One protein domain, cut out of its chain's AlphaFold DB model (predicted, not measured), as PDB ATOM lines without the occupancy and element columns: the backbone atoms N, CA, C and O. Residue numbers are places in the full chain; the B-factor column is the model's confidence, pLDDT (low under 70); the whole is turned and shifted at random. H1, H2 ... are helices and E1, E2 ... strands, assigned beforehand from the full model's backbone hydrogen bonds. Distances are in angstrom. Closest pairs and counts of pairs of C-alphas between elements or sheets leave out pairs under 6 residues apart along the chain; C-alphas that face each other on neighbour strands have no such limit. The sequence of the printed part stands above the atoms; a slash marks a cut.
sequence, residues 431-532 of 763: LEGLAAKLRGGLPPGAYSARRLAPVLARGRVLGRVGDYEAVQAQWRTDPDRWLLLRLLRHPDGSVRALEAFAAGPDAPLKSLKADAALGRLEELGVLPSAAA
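AT A GLANCE: This is residues 431 to 532 of the 763 residues of an uncharacterized protein of Elusimicrobia bacterium GWA2_69_24 (UniProt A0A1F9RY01). One twisted sheet of five antiparallel strands makes the core, with H1 packed across one face and H2 and H3 over the opposite face. A long stretch with no named element, residues 439 to 452, leads from H1 to H2 and so from one face to the other. The printed part has 102 residues, with three named helices and five named strands in the order H1 H2 E1 E2 E3 E4 E5 H3; the sheet's order is E1 E2 E3 E4 E5, and the class is mixed, helices and strands. The whole is compact, with a radius of gyration of the C-alphas of 13.2 A and spans of 37 by 35 by 22 A.

IN THESE COORDINATES: H1, residues 431 to 438, begins at C-alpha 431 (-0.254, 29.985, 62.070). H2 is residues 453 to 457. E1, residues 460 to 465, is 14.8 A long from first to last C-alpha. E2, residues 468 to 478, is the longest strand at 31.4 A and begins at C-alpha 468 (-6.564, 22.129, 58.594). E3, residues 481 to 489, spans 25.8 A, and E4, residues 495 to 504, spans 26.9 A. E5, residues 507 to 512, is 13.6 A long. H3, residues 514 to 523, is 14.2 A long and ends at C-alpha 523 (10.221, 9.335, 78.368).

HOW THE PARTS SIT: The five strands form a meander, each the antiparallel neighbour of the one before, and each successive pair is a hairpin. N 462 and O 470 of E1 and E2 are 2.8 A apart, N 473 and O 485 of E2 and E3 2.9 A, N 484 and O 501 of E3 and E4 2.8 A, and N 502 and O 510 of E4 and E5 2.9 A, each within hydrogen-bond range. H1 and H3 on opposite faces give three layers, helices on both faces of a sheet. H1 has a height of 7.8 A over the sheet and runs across the strands, only just, at 60.1 degrees to E3 on the local plane; its closest C-alphas to E1 are Ala 435 and Val 465, 6.2 A. H2, on the same face as H3, lies over E2 at a height of 7.9 A, with the C-alphas of Val 455 and Ala 473 closest at 6.2 A. H3 has a height of 8.9 A; its closest C-alphas to E4 are Ala 514 and Ala 500, 5.6 A. H1 and H3 are apart, as are H2 and H3. Every O i to N i+4 pair is within hydrogen-bond range in H2 and H3; in H1 it is 3 of 4.

THE WHOLE: The two C-alphas farthest apart are those of Asp 492 and Asp 506, 39.1 A. The printed part has no cut. The link from H1 to H2, 14 residues, is long; the other links are tight. The mean pLDDT of the printed part is 76.4, and 29 residues are under 70, among them residues 439 to 451 and residues 528 to 532.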
ATOM      1  N   LEU A 431       0.528  30.420  63.231       89.50
ATOM      2  CA  LEU A 431      -0.254  29.985  62.070       89.50
ATOM      3  C   LEU A 431       0.473  30.220  60.748       89.50
ATOM      4  O   LEU A 431       0.418  29.363  59.874       89.50
ATOM      5  N   GLU A 432       1.165  31.351  60.602       88.94
ATOM      6  CA  GLU A 432       1.941  31.651  59.394       88.94
ATOM      7  C   GLU A 432       3.140  30.703  59.260       88.94
ATOM      8  O   GLU A 432       3.428  30.229  58.158       88.94
ATOM      9  N   GLY A 433       3.785  30.353  60.383       86.12
ATOM     10  CA  GLY A 433       4.847  29.341  60.427       86.12
ATOM     11  C   GLY A 433       4.367  27.966  59.954       86.12
ATOM     12  O   GLY A 433       4.957  27.380  59.044       86.12
ATOM     13  N   LEU A 434       3.238  27.492  60.490       88.12
ATOM     14  CA  LEU A 434       2.623  26.231  60.065       88.12
ATOM     15  C   LEU A 434       2.141  26.275  58.603       88.12
ATOM     16  O   LEU A 434       2.326  25.308  57.861       88.12
ATOM     17  N   ALA A 435       1.575  27.398  58.153       87.31
ATOM     18  CA  ALA A 435       1.132  27.575  56.771       87.31
ATOM     19  C   ALA A 435       2.283  27.471  55.763       87.31
ATOM     20  O   ALA A 435       2.114  26.881  54.696       87.31
ATOM     21  N   ALA A 436       3.473  27.966  56.113       84.56
ATOM     22  CA  ALA A 436       4.659  27.826  55.271       84.56
ATOM     23  C   ALA A 436       5.062  26.350  55.065       84.56
ATOM     24  O   ALA A 436       5.576  25.987  54.005       84.56
ATOM     25  N   LYS A 437       4.790  25.476  56.046       77.81
ATOM     26  CA  LYS A 437       5.125  24.041  56.004       77.81
ATOM     27  C   LYS A 437       4.159  23.193  55.182       77.81
ATOM     28  O   LYS A 437       4.574  22.146  54.690       77.81
ATOM     29  N   LEU A 438       2.917  23.639  54.963       76.25
ATOM     30  CA  LEU A 438       1.948  22.924  54.114       76.25
ATOM     31  C   LEU A 438       2.478  22.656  52.699       76.25
ATOM     32  O   LEU A 438       2.149  21.632  52.104       76.25
ATOM     33  N   ARG A 439       3.319  23.558  52.179       67.69
ATOM     34  CA  ARG A 439       3.872  23.492  50.819       67.69
ATOM     35  C   ARG A 439       5.022  22.492  50.654       67.69
ATOM     36  O   ARG A 439       5.236  22.022  49.547       67.69
ATOM     37  N   GLY A 440       5.747  22.163  51.725       62.91
ATOM     38  CA  GLY A 440       6.892  21.233  51.707       62.91
ATOM     39  C   GLY A 440       6.597  19.881  52.364       62.91
ATOM     40  O   GLY A 440       7.517  19.257  52.876       62.91
ATOM     41  N   GLY A 441       5.312  19.512  52.444       55.94
ATOM     42  CA  GLY A 441       4.734  18.632  53.463       55.94
ATOM     43  C   GLY A 441       5.376  17.256  53.671       55.94
ATOM     44  O   GLY A 441       5.978  16.664  52.781       55.94
ATOM     45  N   LEU A 442       5.147  16.719  54.872       57.38
ATOM     46  CA  LEU A 442       5.342  15.303  55.172       57.38
ATOM     47  C   LEU A 442       4.381  14.457  54.311       57.38
ATOM     48  O   LEU A 442       3.263  14.909  54.020       57.38
ATOM     49  N   PRO A 443       4.765  13.229  53.913       56.25
ATOM     50  CA  PRO A 443       3.831  12.316  53.267       56.25
ATOM     51  C   PRO A 443       2.582  12.125  54.152       56.25
ATOM     52  O   PRO A 443       2.706  12.094  55.383       56.25
ATOM     53  N   PRO A 444       1.368  12.038  53.563       52.41
ATOM     54  CA  PRO A 444       0.155  11.751  54.324       52.41
ATOM     55  C   PRO A 444       0.368  10.510  55.201       52.41
ATOM     56  O   PRO A 444       0.791   9.475  54.694       52.41
ATOM     57  N   GLY A 445       0.099  10.619  56.504       55.00
ATOM     58  CA  GLY A 445       0.232   9.492  57.434       55.00
ATOM     59  C   GLY A 445       1.614   9.294  58.070       55.00
ATOM     60  O   GLY A 445       1.802   8.287  58.742       55.00
ATOM     61  N   ALA A 446       2.558  10.238  57.929       61.94
ATOM     62  CA  ALA A 446       3.860  10.165  58.614       61.94
ATOM     63  C   ALA A 446       3.742  10.021  60.147       61.94
ATOM     64  O   ALA A 446       4.587   9.395  60.780       61.94
ATOM     65  N   TYR A 447       2.671  10.566  60.735       66.94
ATOM     66  CA  TYR A 447       2.335  10.399  62.146       66.94
ATOM     67  C   TYR A 447       0.875   9.958  62.293       66.94
ATOM     68  O   TYR A 447      -0.034  10.596  61.757       66.94
ATOM     69  N   SER A 448       0.655   8.868  63.033       64.31
ATOM     70  CA  SER A 448      -0.679   8.354  63.360       64.31
ATOM     71  C   SER A 448      -1.413   9.328  64.286       64.31
ATOM     72  O   SER A 448      -0.901   9.711  65.342       64.31
ATOM     73  N   ALA A 449      -2.636   9.711  63.906       62.75
ATOM     74  CA  ALA A 449      -3.522  10.543  64.722       62.75
ATOM     75  C   ALA A 449      -3.796   9.917  66.098       62.75
ATOM     76  O   ALA A 449      -3.932  10.633  67.086       62.75
ATOM     77  N   ARG A 450      -3.818   8.576  66.161       62.28
ATOM     78  CA  ARG A 450      -3.998   7.810  67.399       62.28
ATOM     79  C   ARG A 450      -2.795   7.954  68.322       62.28
ATOM     80  O   ARG A 450      -2.979   8.278  69.491       62.28
ATOM     81  N   ARG A 451      -1.571   7.823  67.791       69.56
ATOM     82  CA  ARG A 451      -0.341   8.049  68.574       69.56
ATOM     83  C   ARG A 451      -0.299   9.464  69.147       69.56
ATOM     84  O   ARG A 451       0.122   9.648  70.279       69.56
ATOM     85  N   LEU A 452      -0.759  10.463  68.392       73.94
ATOM     86  CA  LEU A 452      -0.794  11.862  68.832       73.94
ATOM     87  C   LEU A 452      -2.084  12.251  69.568       73.94
ATOM     88  O   LEU A 452      -2.236  13.413  69.938       73.94
ATOM     89  N   ALA A 453      -3.005  11.326  69.830       68.06
ATOM     90  CA  ALA A 453      -4.255  11.646  70.510       68.06
ATOM     91  C   ALA A 453      -4.051  12.300  71.896       68.06
ATOM     92  O   ALA A 453      -4.741  13.285  72.165       68.06
ATOM     93  N   PRO A 454      -3.078  11.886  72.743       69.56
ATOM     94  CA  PRO A 454      -2.808  12.580  74.009       69.56
ATOM     95  C   PRO A 454      -2.318  14.026  73.817       69.56
ATOM     96  O   PRO A 454      -2.707  14.920  74.567       69.56
ATOM     97  N   VAL A 455      -1.500  14.263  72.783       74.62
ATOM     98  CA  VAL A 455      -1.005  15.596  72.378       74.62
ATOM     99  C   VAL A 455      -2.169  16.478  71.932       74.62
ATOM    100  O   VAL A 455      -2.256  17.637  72.328       74.62
ATOM    101  N   LEU A 456      -3.076  15.927  71.124       72.38
ATOM    102  CA  LEU A 456      -4.238  16.633  70.589       72.38
ATOM    103  C   LEU A 456      -5.271  16.958  71.670       72.38
ATOM    104  O   LEU A 456      -5.797  18.065  71.675       72.38
ATOM    105  N   ALA A 457      -5.531  16.030  72.593       67.19
ATOM    106  CA  ALA A 457      -6.526  16.193  73.653       67.19
ATOM    107  C   ALA A 457      -6.184  17.323  74.639       67.19
ATOM    108  O   ALA A 457      -7.082  17.910  75.230       67.19
ATOM    109  N   ARG A 458      -4.895  17.635  74.822       71.25
ATOM    110  CA  ARG A 458      -4.434  18.762  75.659       71.25
ATOM    111  C   ARG A 458      -3.969  19.972  74.854       71.25
ATOM    112  O   ARG A 458      -3.470  20.946  75.414       71.25
ATOM    113  N   GLY A 459      -4.076  19.899  73.533       78.69
ATOM    114  CA  GLY A 459      -3.624  20.949  72.647       78.69
ATOM    115  C   GLY A 459      -4.610  22.111  72.591       78.69
ATOM    116  O   GLY A 459      -5.814  21.933  72.437       78.69
ATOM    117  N   ARG A 460      -4.083  23.330  72.643       83.44
ATOM    118  CA  ARG A 460      -4.819  24.563  72.390       83.44
ATOM    119  C   ARG A 460      -4.948  24.794  70.888       83.44
ATOM    120  O   ARG A 460      -3.940  24.839  70.178       83.44
ATOM    121  N   VAL A 461      -6.165  25.022  70.405       86.25
ATOM    122  CA  VAL A 461      -6.401  25.411  69.007       86.25
ATOM    123  C   VAL A 461      -5.893  26.837  68.777       86.25
ATOM    124  O   VAL A 461      -6.325  27.785  69.429       86.25
ATOM    125  N   LEU A 462      -4.961  26.994  67.838       88.50
ATOM    126  CA  LEU A 462      -4.412  28.289  67.429       88.50
ATOM    127  C   LEU A 462      -5.260  28.965  66.346       88.50
ATOM    128  O   LEU A 462      -5.263  30.190  66.225       88.50
ATOM    129  N   GLY A 463      -5.939  28.171  65.518       89.19
ATOM    130  CA  GLY A 463      -6.675  28.647  64.352       89.19
ATOM    131  C   GLY A 463      -6.829  27.569  63.284       89.19
ATOM    132  O   GLY A 463      -6.578  26.390  63.531       89.19
ATOM    133  N   ARG A 464      -7.208  27.989  62.078       90.69
ATOM    134  CA  ARG A 464      -7.248  27.148  60.877       90.69
ATOM    135  C   ARG A 464      -6.309  27.656  59.793       90.69
ATOM    136  O   ARG A 464      -6.082  28.861  59.672       90.69
ATOM    137  N   VAL A 465      -5.810  26.722  58.997       89.06
ATOM    138  CA  VAL A 465      -4.969  26.947  57.824       89.06
ATOM    139  C   VAL A 465      -5.575  26.149  56.668       89.06
ATOM    140  O   VAL A 465      -5.410  24.935  56.592       89.06
ATOM    141  N   GLY A 466      -6.334  26.816  55.798       86.38
ATOM    142  CA  GLY A 466      -7.244  26.146  54.868       86.38
ATOM    143  C   GLY A 466      -8.264  25.300  55.636       86.38
ATOM    144  O   GLY A 466      -8.903  25.795  56.568       86.38
ATOM    145  N   ASP A 467      -8.352  24.020  55.283       80.44
ATOM    146  CA  ASP A 467      -9.219  23.046  55.958       80.44
ATOM    147  C   ASP A 467      -8.574  22.411  57.201       80.44
ATOM    148  O   ASP A 467      -9.234  21.680  57.937       80.44
ATOM    149  N   TYR A 468      -7.298  22.702  57.470       85.19
ATOM    150  CA  TYR A 468      -6.564  22.129  58.594       85.19
ATOM    151  C   TYR A 468      -6.751  22.958  59.863       85.19
ATOM    152  O   TYR A 468      -6.689  24.186  59.843       85.19
ATOM    153  N   GLU A 469      -6.903  22.285  60.995       86.38
ATOM    154  CA  GLU A 469      -6.845  22.891  62.316       86.38
ATOM    155  C   GLU A 469      -5.404  22.899  62.830       86.38
ATOM    156  O   GLU A 469      -4.704  21.884  62.794       86.38
ATOM    157  N   ALA A 470      -4.957  24.060  63.300       89.88
ATOM    158  CA  ALA A 470      -3.654  24.238  63.911       89.88
ATOM    159  C   ALA A 470      -3.768  24.098  65.427       89.88
ATOM    160  O   ALA A 470      -4.493  24.859  66.073       89.88
ATOM    161  N   VAL A 471      -3.015  23.163  65.995       88.50
ATOM    162  CA  VAL A 471      -3.032  22.859  67.429       88.50
ATOM    163  C   VAL A 471      -1.636  23.063  68.008       88.50
ATOM    164  O   VAL A 471      -0.643  22.681  67.389       88.50
ATOM    165  N   GLN A 472      -1.560  23.665  69.194       89.81
ATOM    166  CA  GLN A 472      -0.338  23.823  69.976       89.81
ATOM    167  C   GLN A 472      -0.489  23.126  71.322       89.81
ATOM    168  O   GLN A 472      -1.403  23.440  72.076       89.81
ATOM    169  N   ALA A 473       0.441  22.244  71.655       88.31
ATOM    170  CA  ALA A 473       0.520  21.604  72.959       88.31
ATOM    171  C   ALA A 473       1.916  21.818  73.546       88.31
ATOM    172  O   ALA A 473       2.894  21.919  72.804       88.31
ATOM    173  N   GLN A 474       2.013  21.930  74.866       88.62
ATOM    174  CA  GLN A 474       3.283  22.186  75.528       88.62
ATOM    175  C   GLN A 474       3.359  21.524  76.891       88.62
ATOM    176  O   GLN A 474       2.359  21.442  77.597       88.62
ATOM    177  N   TRP A 475       4.562  21.089  77.247       86.81
ATOM    178  CA  TRP A 475       4.851  20.398  78.495       86.81
ATOM    179  C   TRP A 475       6.126  20.939  79.100       86.81
ATOM    180  O   TRP A 475       7.109  21.176  78.394       86.81
ATOM    181  N   ARG A 476       6.123  21.086  80.419       83.88
ATOM    182  CA  ARG A 476       7.333  21.382  81.172       83.88
ATOM    183  C   ARG A 476       8.141  20.093  81.294       83.88
ATOM    184  O   ARG A 476       7.658  19.105  81.842       83.88
ATOM    185  N   THR A 477       9.332  20.073  80.702       77.56
ATOM    186  CA  THR A 477      10.193  18.879  80.694       77.56
ATOM    187  C   THR A 477      11.107  18.833  81.902       77.56
ATOM    188  O   THR A 477      11.418  17.749  82.375       77.56
ATOM    189  N   ASP A 478      11.510  20.012  82.371       72.44
ATOM    190  CA  ASP A 478      12.353  20.258  83.536       72.44
ATOM    191  C   ASP A 478      11.877  21.584  84.172       72.44
ATOM    192  O   ASP A 478      11.149  22.333  83.506       72.44
ATOM    193  N   PRO A 479      12.303  21.950  85.396       70.62
ATOM    194  CA  PRO A 479      11.828  23.162  86.065       70.62
ATOM    195  C   PRO A 479      11.911  24.450  85.238       70.62
ATOM    196  O   PRO A 479      11.052  25.307  85.362       70.62
ATOM    197  N   ASP A 480      12.875  24.559  84.328       70.75
ATOM    198  CA  ASP A 480      13.108  25.747  83.499       70.75
ATOM    199  C   ASP A 480      12.895  25.511  81.997       70.75
ATOM    200  O   ASP A 480      13.200  26.373  81.170       70.75
ATOM    201  N   ARG A 481      12.436  24.323  81.593       79.19
ATOM    202  CA  ARG A 481      12.390  23.939  80.177       79.19
ATOM    203  C   ARG A 481      11.026  23.472  79.739       79.19
ATOM    204  O   ARG A 481      10.316  22.767  80.451       79.19
ATOM    205  N   TRP A 482      10.720  23.821  78.499       86.94
ATOM    206  CA  TRP A 482       9.466  23.478  77.859       86.94
ATOM    207  C   TRP A 482       9.718  22.763  76.545       86.94
ATOM    208  O   TRP A 482      10.581  23.160  75.757       86.94
ATOM    209  N   LEU A 483       8.915  21.738  76.296       89.38
ATOM    210  CA  LEU A 483       8.738  21.130  74.994       89.38
ATOM    211  C   LEU A 483       7.424  21.632  74.417       89.38
ATOM    212  O   LEU A 483       6.368  21.475  75.023       89.38
ATOM    213  N   LEU A 484       7.501  22.223  73.234       90.94
ATOM    214  CA  LEU A 484       6.374  22.754  72.490       90.94
ATOM    215  C   LEU A 484       6.187  21.927  71.224       90.94
ATOM    216  O   LEU A 484       7.121  21.789  70.437       90.94
ATOM    217  N   LEU A 485       4.972  21.442  70.998       91.62
ATOM    218  CA  LEU A 485       4.548  20.846  69.742       91.62
ATOM    219  C   LEU A 485       3.504  21.730  69.068       91.62
ATOM    220  O   LEU A 485       2.559  22.199  69.701       91.62
ATOM    221  N   ARG A 486       3.656  21.926  67.761       91.12
ATOM    222  CA  ARG A 486       2.655  22.555  66.897       91.12
ATOM    223  C   ARG A 486       2.354  21.624  65.744       91.12
ATOM    224  O   ARG A 486       3.274  21.095  65.131       91.12
ATOM    225  N   LEU A 487       1.085  21.429  65.429       89.25
ATOM    226  CA  LEU A 487       0.689  20.522  64.361       89.25
ATOM    227  C   LEU A 487      -0.438  21.092  63.513       89.25
ATOM    228  O   LEU A 487      -1.225  21.915  63.982       89.25
ATOM    229  N   LEU A 488      -0.510  20.619  62.271       87.25
ATOM    230  CA  LEU A 488      -1.646  20.821  61.377       87.25
ATOM    231  C   LEU A 488      -2.378  19.505  61.189       87.25
ATOM    232  O   LEU A 488      -1.796  18.536  60.696       87.25
ATOM    233  N   ARG A 489      -3.658  19.496  61.546       81.25
ATOM    234  CA  ARG A 489      -4.522  18.322  61.475       81.25
ATOM    235  C   ARG A 489      -5.678  18.556  60.514       81.25
ATOM    236  O   ARG A 489      -6.317  19.599  60.561       81.25
ATOM    237  N   HIS A 490      -5.965  17.576  59.672       77.25
ATOM    238  CA  HIS A 490      -7.112  17.585  58.771       77.25
ATOM    239  C   HIS A 490      -8.388  17.085  59.477       77.25
ATOM    240  O   HIS A 490      -8.288  16.318  60.439       77.25
ATOM    241  N   PRO A 491      -9.602  17.429  59.003       67.50
ATOM    242  CA  PRO A 491     -10.847  16.923  59.565       67.50
ATOM    243  C   PRO A 491     -11.066  15.408  59.462       67.50
ATOM    244  O   PRO A 491     -12.063  14.912  59.975       67.50
ATOM    245  N   ASP A 492     -10.198  14.651  58.795       62.81
ATOM    246  CA  ASP A 492     -10.193  13.178  58.825       62.81
ATOM    247  C   ASP A 492      -9.286  12.595  59.927       62.81
ATOM    248  O   ASP A 492      -9.161  11.381  60.045       62.81
ATOM    249  N   GLY A 493      -8.654  13.457  60.729       65.19
ATOM    250  CA  GLY A 493      -7.724  13.091  61.792       65.19
ATOM    251  C   GLY A 493      -6.256  13.077  61.359       65.19
ATOM    252  O   GLY A 493      -5.381  13.143  62.220       65.19
ATOM    253  N   SER A 494      -5.946  13.054  60.060       71.88
ATOM    254  CA  SER A 494      -4.563  12.978  59.577       71.88
ATOM    255  C   SER A 494      -3.741  14.219  59.943       71.88
ATOM    256  O   SER A 494      -4.217  15.356  59.900       71.88
ATOM    257  N   VAL A 495      -2.472  14.004  60.304       77.31
ATOM    258  CA  VAL A 495      -1.527  15.080  60.632       77.31
ATOM    259  C   VAL A 495      -0.640  15.365  59.424       77.31
ATOM    260  O   VAL A 495       0.019  14.470  58.894       77.31
ATOM    261  N   ARG A 496      -0.633  16.624  58.973       79.25
ATOM    262  CA  ARG A 496       0.073  17.079  57.764       79.25
ATOM    263  C   ARG A 496       1.404  17.768  58.059       79.25
ATOM    264  O   ARG A 496       2.303  17.751  57.220       79.25
ATOM    265  N   ALA A 497       1.528  18.370  59.238       82.94
ATOM    266  CA  ALA A 497       2.755  18.992  59.718       82.94
ATOM    267  C   ALA A 497       2.875  18.803  61.233       82.94
ATOM    268  O   ALA A 497       1.867  18.881  61.935       82.94
ATOM    269  N   LEU A 498       4.100  18.585  61.712       86.00
ATOM    270  CA  LEU A 498       4.461  18.544  63.125       86.00
ATOM    271  C   LEU A 498       5.774  19.311  63.305       86.00
ATOM    272  O   LEU A 498       6.798  18.950  62.726       86.00
ATOM    273  N   GLU A 499       5.737  20.370  64.100       88.25
ATOM    274  CA  GLU A 499       6.901  21.129  64.535       88.25
ATOM    275  C   GLU A 499       7.110  20.915  66.026       88.25
ATOM    276  O   GLU A 499       6.159  20.945  66.809       88.25
ATOM    277  N   ALA A 500       8.367  20.739  66.413       89.81
ATOM    278  CA  ALA A 500       8.763  20.621  67.800       89.81
ATOM    279  C   ALA A 500       9.802  21.682  68.150       89.81
ATOM    280  O   ALA A 500      10.699  21.975  67.352       89.81
ATOM    281  N   PHE A 501       9.703  22.234  69.354       89.56
ATOM    282  CA  PHE A 501      10.639  23.225  69.863       89.56
ATOM    283  C   PHE A 501      10.967  22.960  71.327       89.56
ATOM    284  O   PHE A 501      10.085  22.618  72.111       89.56
ATOM    285  N   ALA A 502      12.224  23.174  71.697       86.94
ATOM    286  CA  ALA A 502      12.633  23.337  73.083       86.94
ATOM    287  C   ALA A 502      12.746  24.827  73.409       86.94
ATOM    288  O   ALA A 502      13.321  25.590  72.627       86.94
ATOM    289  N   ALA A 503      12.252  25.226  74.576       82.62
ATOM    290  CA  ALA A 503      12.464  26.552  75.143       82.62
ATOM    291  C   ALA A 503      13.142  26.448  76.515       82.62
ATOM    292  O   ALA A 503      12.941  25.473  77.243       82.62
ATOM    293  N   GLY A 504      13.958  27.451  76.843       70.81
ATOM    294  CA  GLY A 504      14.618  27.610  78.139       70.81
ATOM    295  C   GLY A 504      14.617  29.080  78.580       70.81
ATOM    296  O   GLY A 504      14.190  29.929  77.799       70.81
ATOM    297  N   PRO A 505      15.111  29.386  79.791       56.88
ATOM    298  CA  PRO A 505      14.917  30.686  80.441       56.88
ATOM    299  C   PRO A 505      15.562  31.850  79.673       56.88
ATOM    300  O   PRO A 505      14.958  32.912  79.566       56.88
ATOM    301  N   ASP A 506      16.717  31.615  79.037       56.66
ATOM    302  CA  ASP A 506      17.486  32.651  78.323       56.66
ATOM    303  C   ASP A 506      17.680  32.366  76.825       56.66
ATOM    304  O   ASP A 506      18.448  33.047  76.144       56.66
ATOM    305  N   ALA A 507      17.031  31.327  76.287       58.00
ATOM    306  CA  ALA A 507      17.278  30.865  74.923       58.00
ATOM    307  C   ALA A 507      16.023  30.995  74.046       58.00
ATOM    308  O   ALA A 507      14.941  30.578  74.467       58.00
ATOM    309  N   PRO A 508      16.150  31.505  72.804       66.38
ATOM    310  CA  PRO A 508      15.041  31.495  71.860       66.38
ATOM    311  C   PRO A 508      14.581  30.056  71.589       66.38
ATOM    312  O   PRO A 508      15.368  29.114  71.692       66.38
ATOM    313  N   LEU A 509      13.313  29.904  71.194       80.81
ATOM    314  CA  LEU A 509      12.738  28.631  70.751       80.81
ATOM    315  C   LEU A 509      13.675  27.925  69.762       80.81
ATOM    316  O   LEU A 509      13.857  28.369  68.626       80.81
ATOM    317  N   LYS A 510      14.252  26.801  70.189       84.88
ATOM    318  CA  LYS A 510      15.141  25.981  69.367       84.88
ATOM    319  C   LYS A 510      14.333  24.861  68.735       84.88
ATOM    320  O   LYS A 510      13.743  24.053  69.446       84.88
ATOM    321  N   SER A 511      14.331  24.785  67.406       85.31
ATOM    322  CA  SER A 511      13.677  23.681  66.700       85.31
ATOM    323  C   SER A 511      14.311  22.335  67.074       85.31
ATOM    324  O   SER A 511      15.535  22.200  67.145       85.31
ATOM    325  N   LEU A 512      13.455  21.346  67.314       87.69
ATOM    326  CA  LEU A 512      13.794  19.950  67.540       87.69
ATOM    327  C   LEU A 512      13.273  19.097  66.383       87.69
ATOM    328  O   LEU A 512      12.244  19.398  65.775       87.69
ATOM    329  N   LYS A 513      13.962  17.983  66.111       86.88
ATOM    330  CA  LYS A 513      13.416  16.939  65.239       86.88
ATOM    331  C   LYS A 513      12.172  16.339  65.898       86.88
ATOM    332  O   LYS A 513      12.192  16.068  67.097       86.88
ATOM    333  N   ALA A 514      11.129  16.098  65.108       83.50
ATOM    334  CA  ALA A 514       9.862  15.562  65.597       83.50
ATOM    335  C   ALA A 514      10.045  14.236  66.355       83.50
ATOM    336  O   ALA A 514       9.572  14.125  67.479       83.50
ATOM    337  N   ASP A 515      10.821  13.287  65.827       82.88
ATOM    338  CA  ASP A 515      11.025  11.988  66.489       82.88
ATOM    339  C   ASP A 515      11.741  12.110  67.841       82.88
ATOM    340  O   ASP A 515      11.398  11.407  68.785       82.88
ATOM    341  N   ALA A 516      12.678  13.056  67.975       85.62
ATOM    342  CA  ALA A 516      13.333  13.332  69.255       85.62
ATOM    343  C   ALA A 516      12.352  13.930  70.277       85.62
ATOM    344  O   ALA A 516      12.414  13.614  71.462       85.62
ATOM    345  N   ALA A 517      11.422  14.774  69.824       87.38
ATOM    346  CA  ALA A 517      10.372  15.319  70.674       87.38
ATOM    347  C   ALA A 517       9.346  14.256  71.088       87.38
ATOM    348  O   ALA A 517       8.955  14.219  72.251       87.38
ATOM    349  N   LEU A 518       8.944  13.370  70.170       84.19
ATOM    350  CA  LEU A 518       8.055  12.250  70.484       84.19
ATOM    351  C   LEU A 518       8.721  11.275  71.458       84.19
ATOM    352  O   LEU A 518       8.092  10.911  72.444       84.19
ATOM    353  N   GLY A 519      10.001  10.945  71.258       80.38
ATOM    354  CA  GLY A 519      10.778  10.154  72.215       80.38
ATOM    355  C   GLY A 519      10.844  10.815  73.596       80.38
ATOM    356  O   GLY A 519      10.622  10.154  74.604       80.38
ATOM    357  N   ARG A 520      11.026  12.143  73.666       80.44
ATOM    358  CA  ARG A 520      10.987  12.867  74.949       80.44
ATOM    359  C   ARG A 520       9.603  12.826  75.603       80.44
ATOM    360  O   ARG A 520       9.516  12.738  76.822       80.44
ATOM    361  N   LEU A 521       8.520  12.879  74.827       80.56
ATOM    362  CA  LEU A 521       7.167  12.704  75.361       80.56
ATOM    363  C   LEU A 521       6.896  11.272  75.834       80.56
ATOM    364  O   LEU A 521       6.139  11.097  76.783       80.56
ATOM    365  N   GLU A 522       7.497  10.259  75.216       76.00
ATOM    366  CA  GLU A 522       7.444   8.876  75.706       76.00
ATOM    367  C   GLU A 522       8.211   8.736  77.031       76.00
ATOM    368  O   GLU A 522       7.664   8.207  77.996       76.00
ATOM    369  N   GLU A 523       9.421   9.304  77.129       73.56
ATOM    370  CA  GLU A 523      10.221   9.335  78.368       73.56
ATOM    371  C   GLU A 523       9.494  10.035  79.526       73.56
ATOM    372  O   GLU A 523       9.572   9.603  80.675       73.56
ATOM    373  N   LEU A 524       8.771  11.118  79.229       72.88
ATOM    374  CA  LEU A 524       7.968  11.853  80.209       72.88
ATOM    375  C   LEU A 524       6.659  11.138  80.570       72.88
ATOM    376  O   LEU A 524       5.921  11.613  81.437       72.88
ATOM    377  N   GLY A 525       6.335  10.033  79.892       67.44
ATOM    378  CA  GLY A 525       5.043   9.380  80.025       67.44
ATOM    379  C   GLY A 525       3.916  10.343  79.660       67.44
ATOM    380  O   GLY A 525       3.045  10.613  80.472       67.44
ATOM    381  N   VAL A 526       3.967  10.941  78.478       74.19
ATOM    382  CA  VAL A 526       2.846  11.668  77.857       74.19
ATOM    383  C   VAL A 526       2.287  10.844  76.700       74.19
ATOM    384  O   VAL A 526       1.073  10.799  76.498       74.19
ATOM    385  N   LEU A 527       3.171  10.176  75.956       70.75
ATOM    386  CA  LEU A 527       2.819   9.236  74.898       70.75
ATOM    387  C   LEU A 527       3.027   7.787  75.365       70.75
ATOM    388  O   LEU A 527       3.956   7.526  76.132       70.75
ATOM    389  N   PRO A 528       2.191   6.836  74.910       59.03
ATOM    390  CA  PRO A 528       2.458   5.414  75.101       59.03
ATOM    391  C   PRO A 528       3.724   4.994  74.336       59.03
ATOM    392  O   PRO A 528       4.035   5.556  73.287       59.03
ATOM    393  N   SER A 529       4.430   3.980  74.845       54.41
ATOM    394  CA  SER A 529       5.599   3.407  74.164       54.41
ATOM    395  C   SER A 529       5.213   2.863  72.785       54.41
ATOM    396  O   SER A 529       4.199   2.174  72.646       54.41
ATOM    397  N   ALA A 530       6.048   3.122  71.774       48.34
ATOM    398  CA  ALA A 530       5.817   2.706  70.390       48.34
ATOM    399  C   ALA A 530       5.566   1.188  70.220       48.34
ATOM    400  O   ALA A 530       4.865   0.783  69.294       48.34
ATOM    401  N   ALA A 531       6.077   0.348  71.132       36.41
ATOM    402  CA  ALA A 531       5.867  -1.103  71.119       36.41
ATOM    403  C   ALA A 531       4.400  -1.520  71.370       36.41
ATOM    404  O   ALA A 531       3.975  -2.577  70.908       36.41
ATOM    405  N   ALA A 532       3.601  -0.681  72.036       39.66
ATOM    406  CA  ALA A 532       2.196  -0.958  72.349       39.66
ATOM    407  C   ALA A 532       1.238  -0.744  71.155       39.66
ATOM    408  O   ALA A 532       0.025  -0.893  71.302       39.66
TER     409      ALA A 532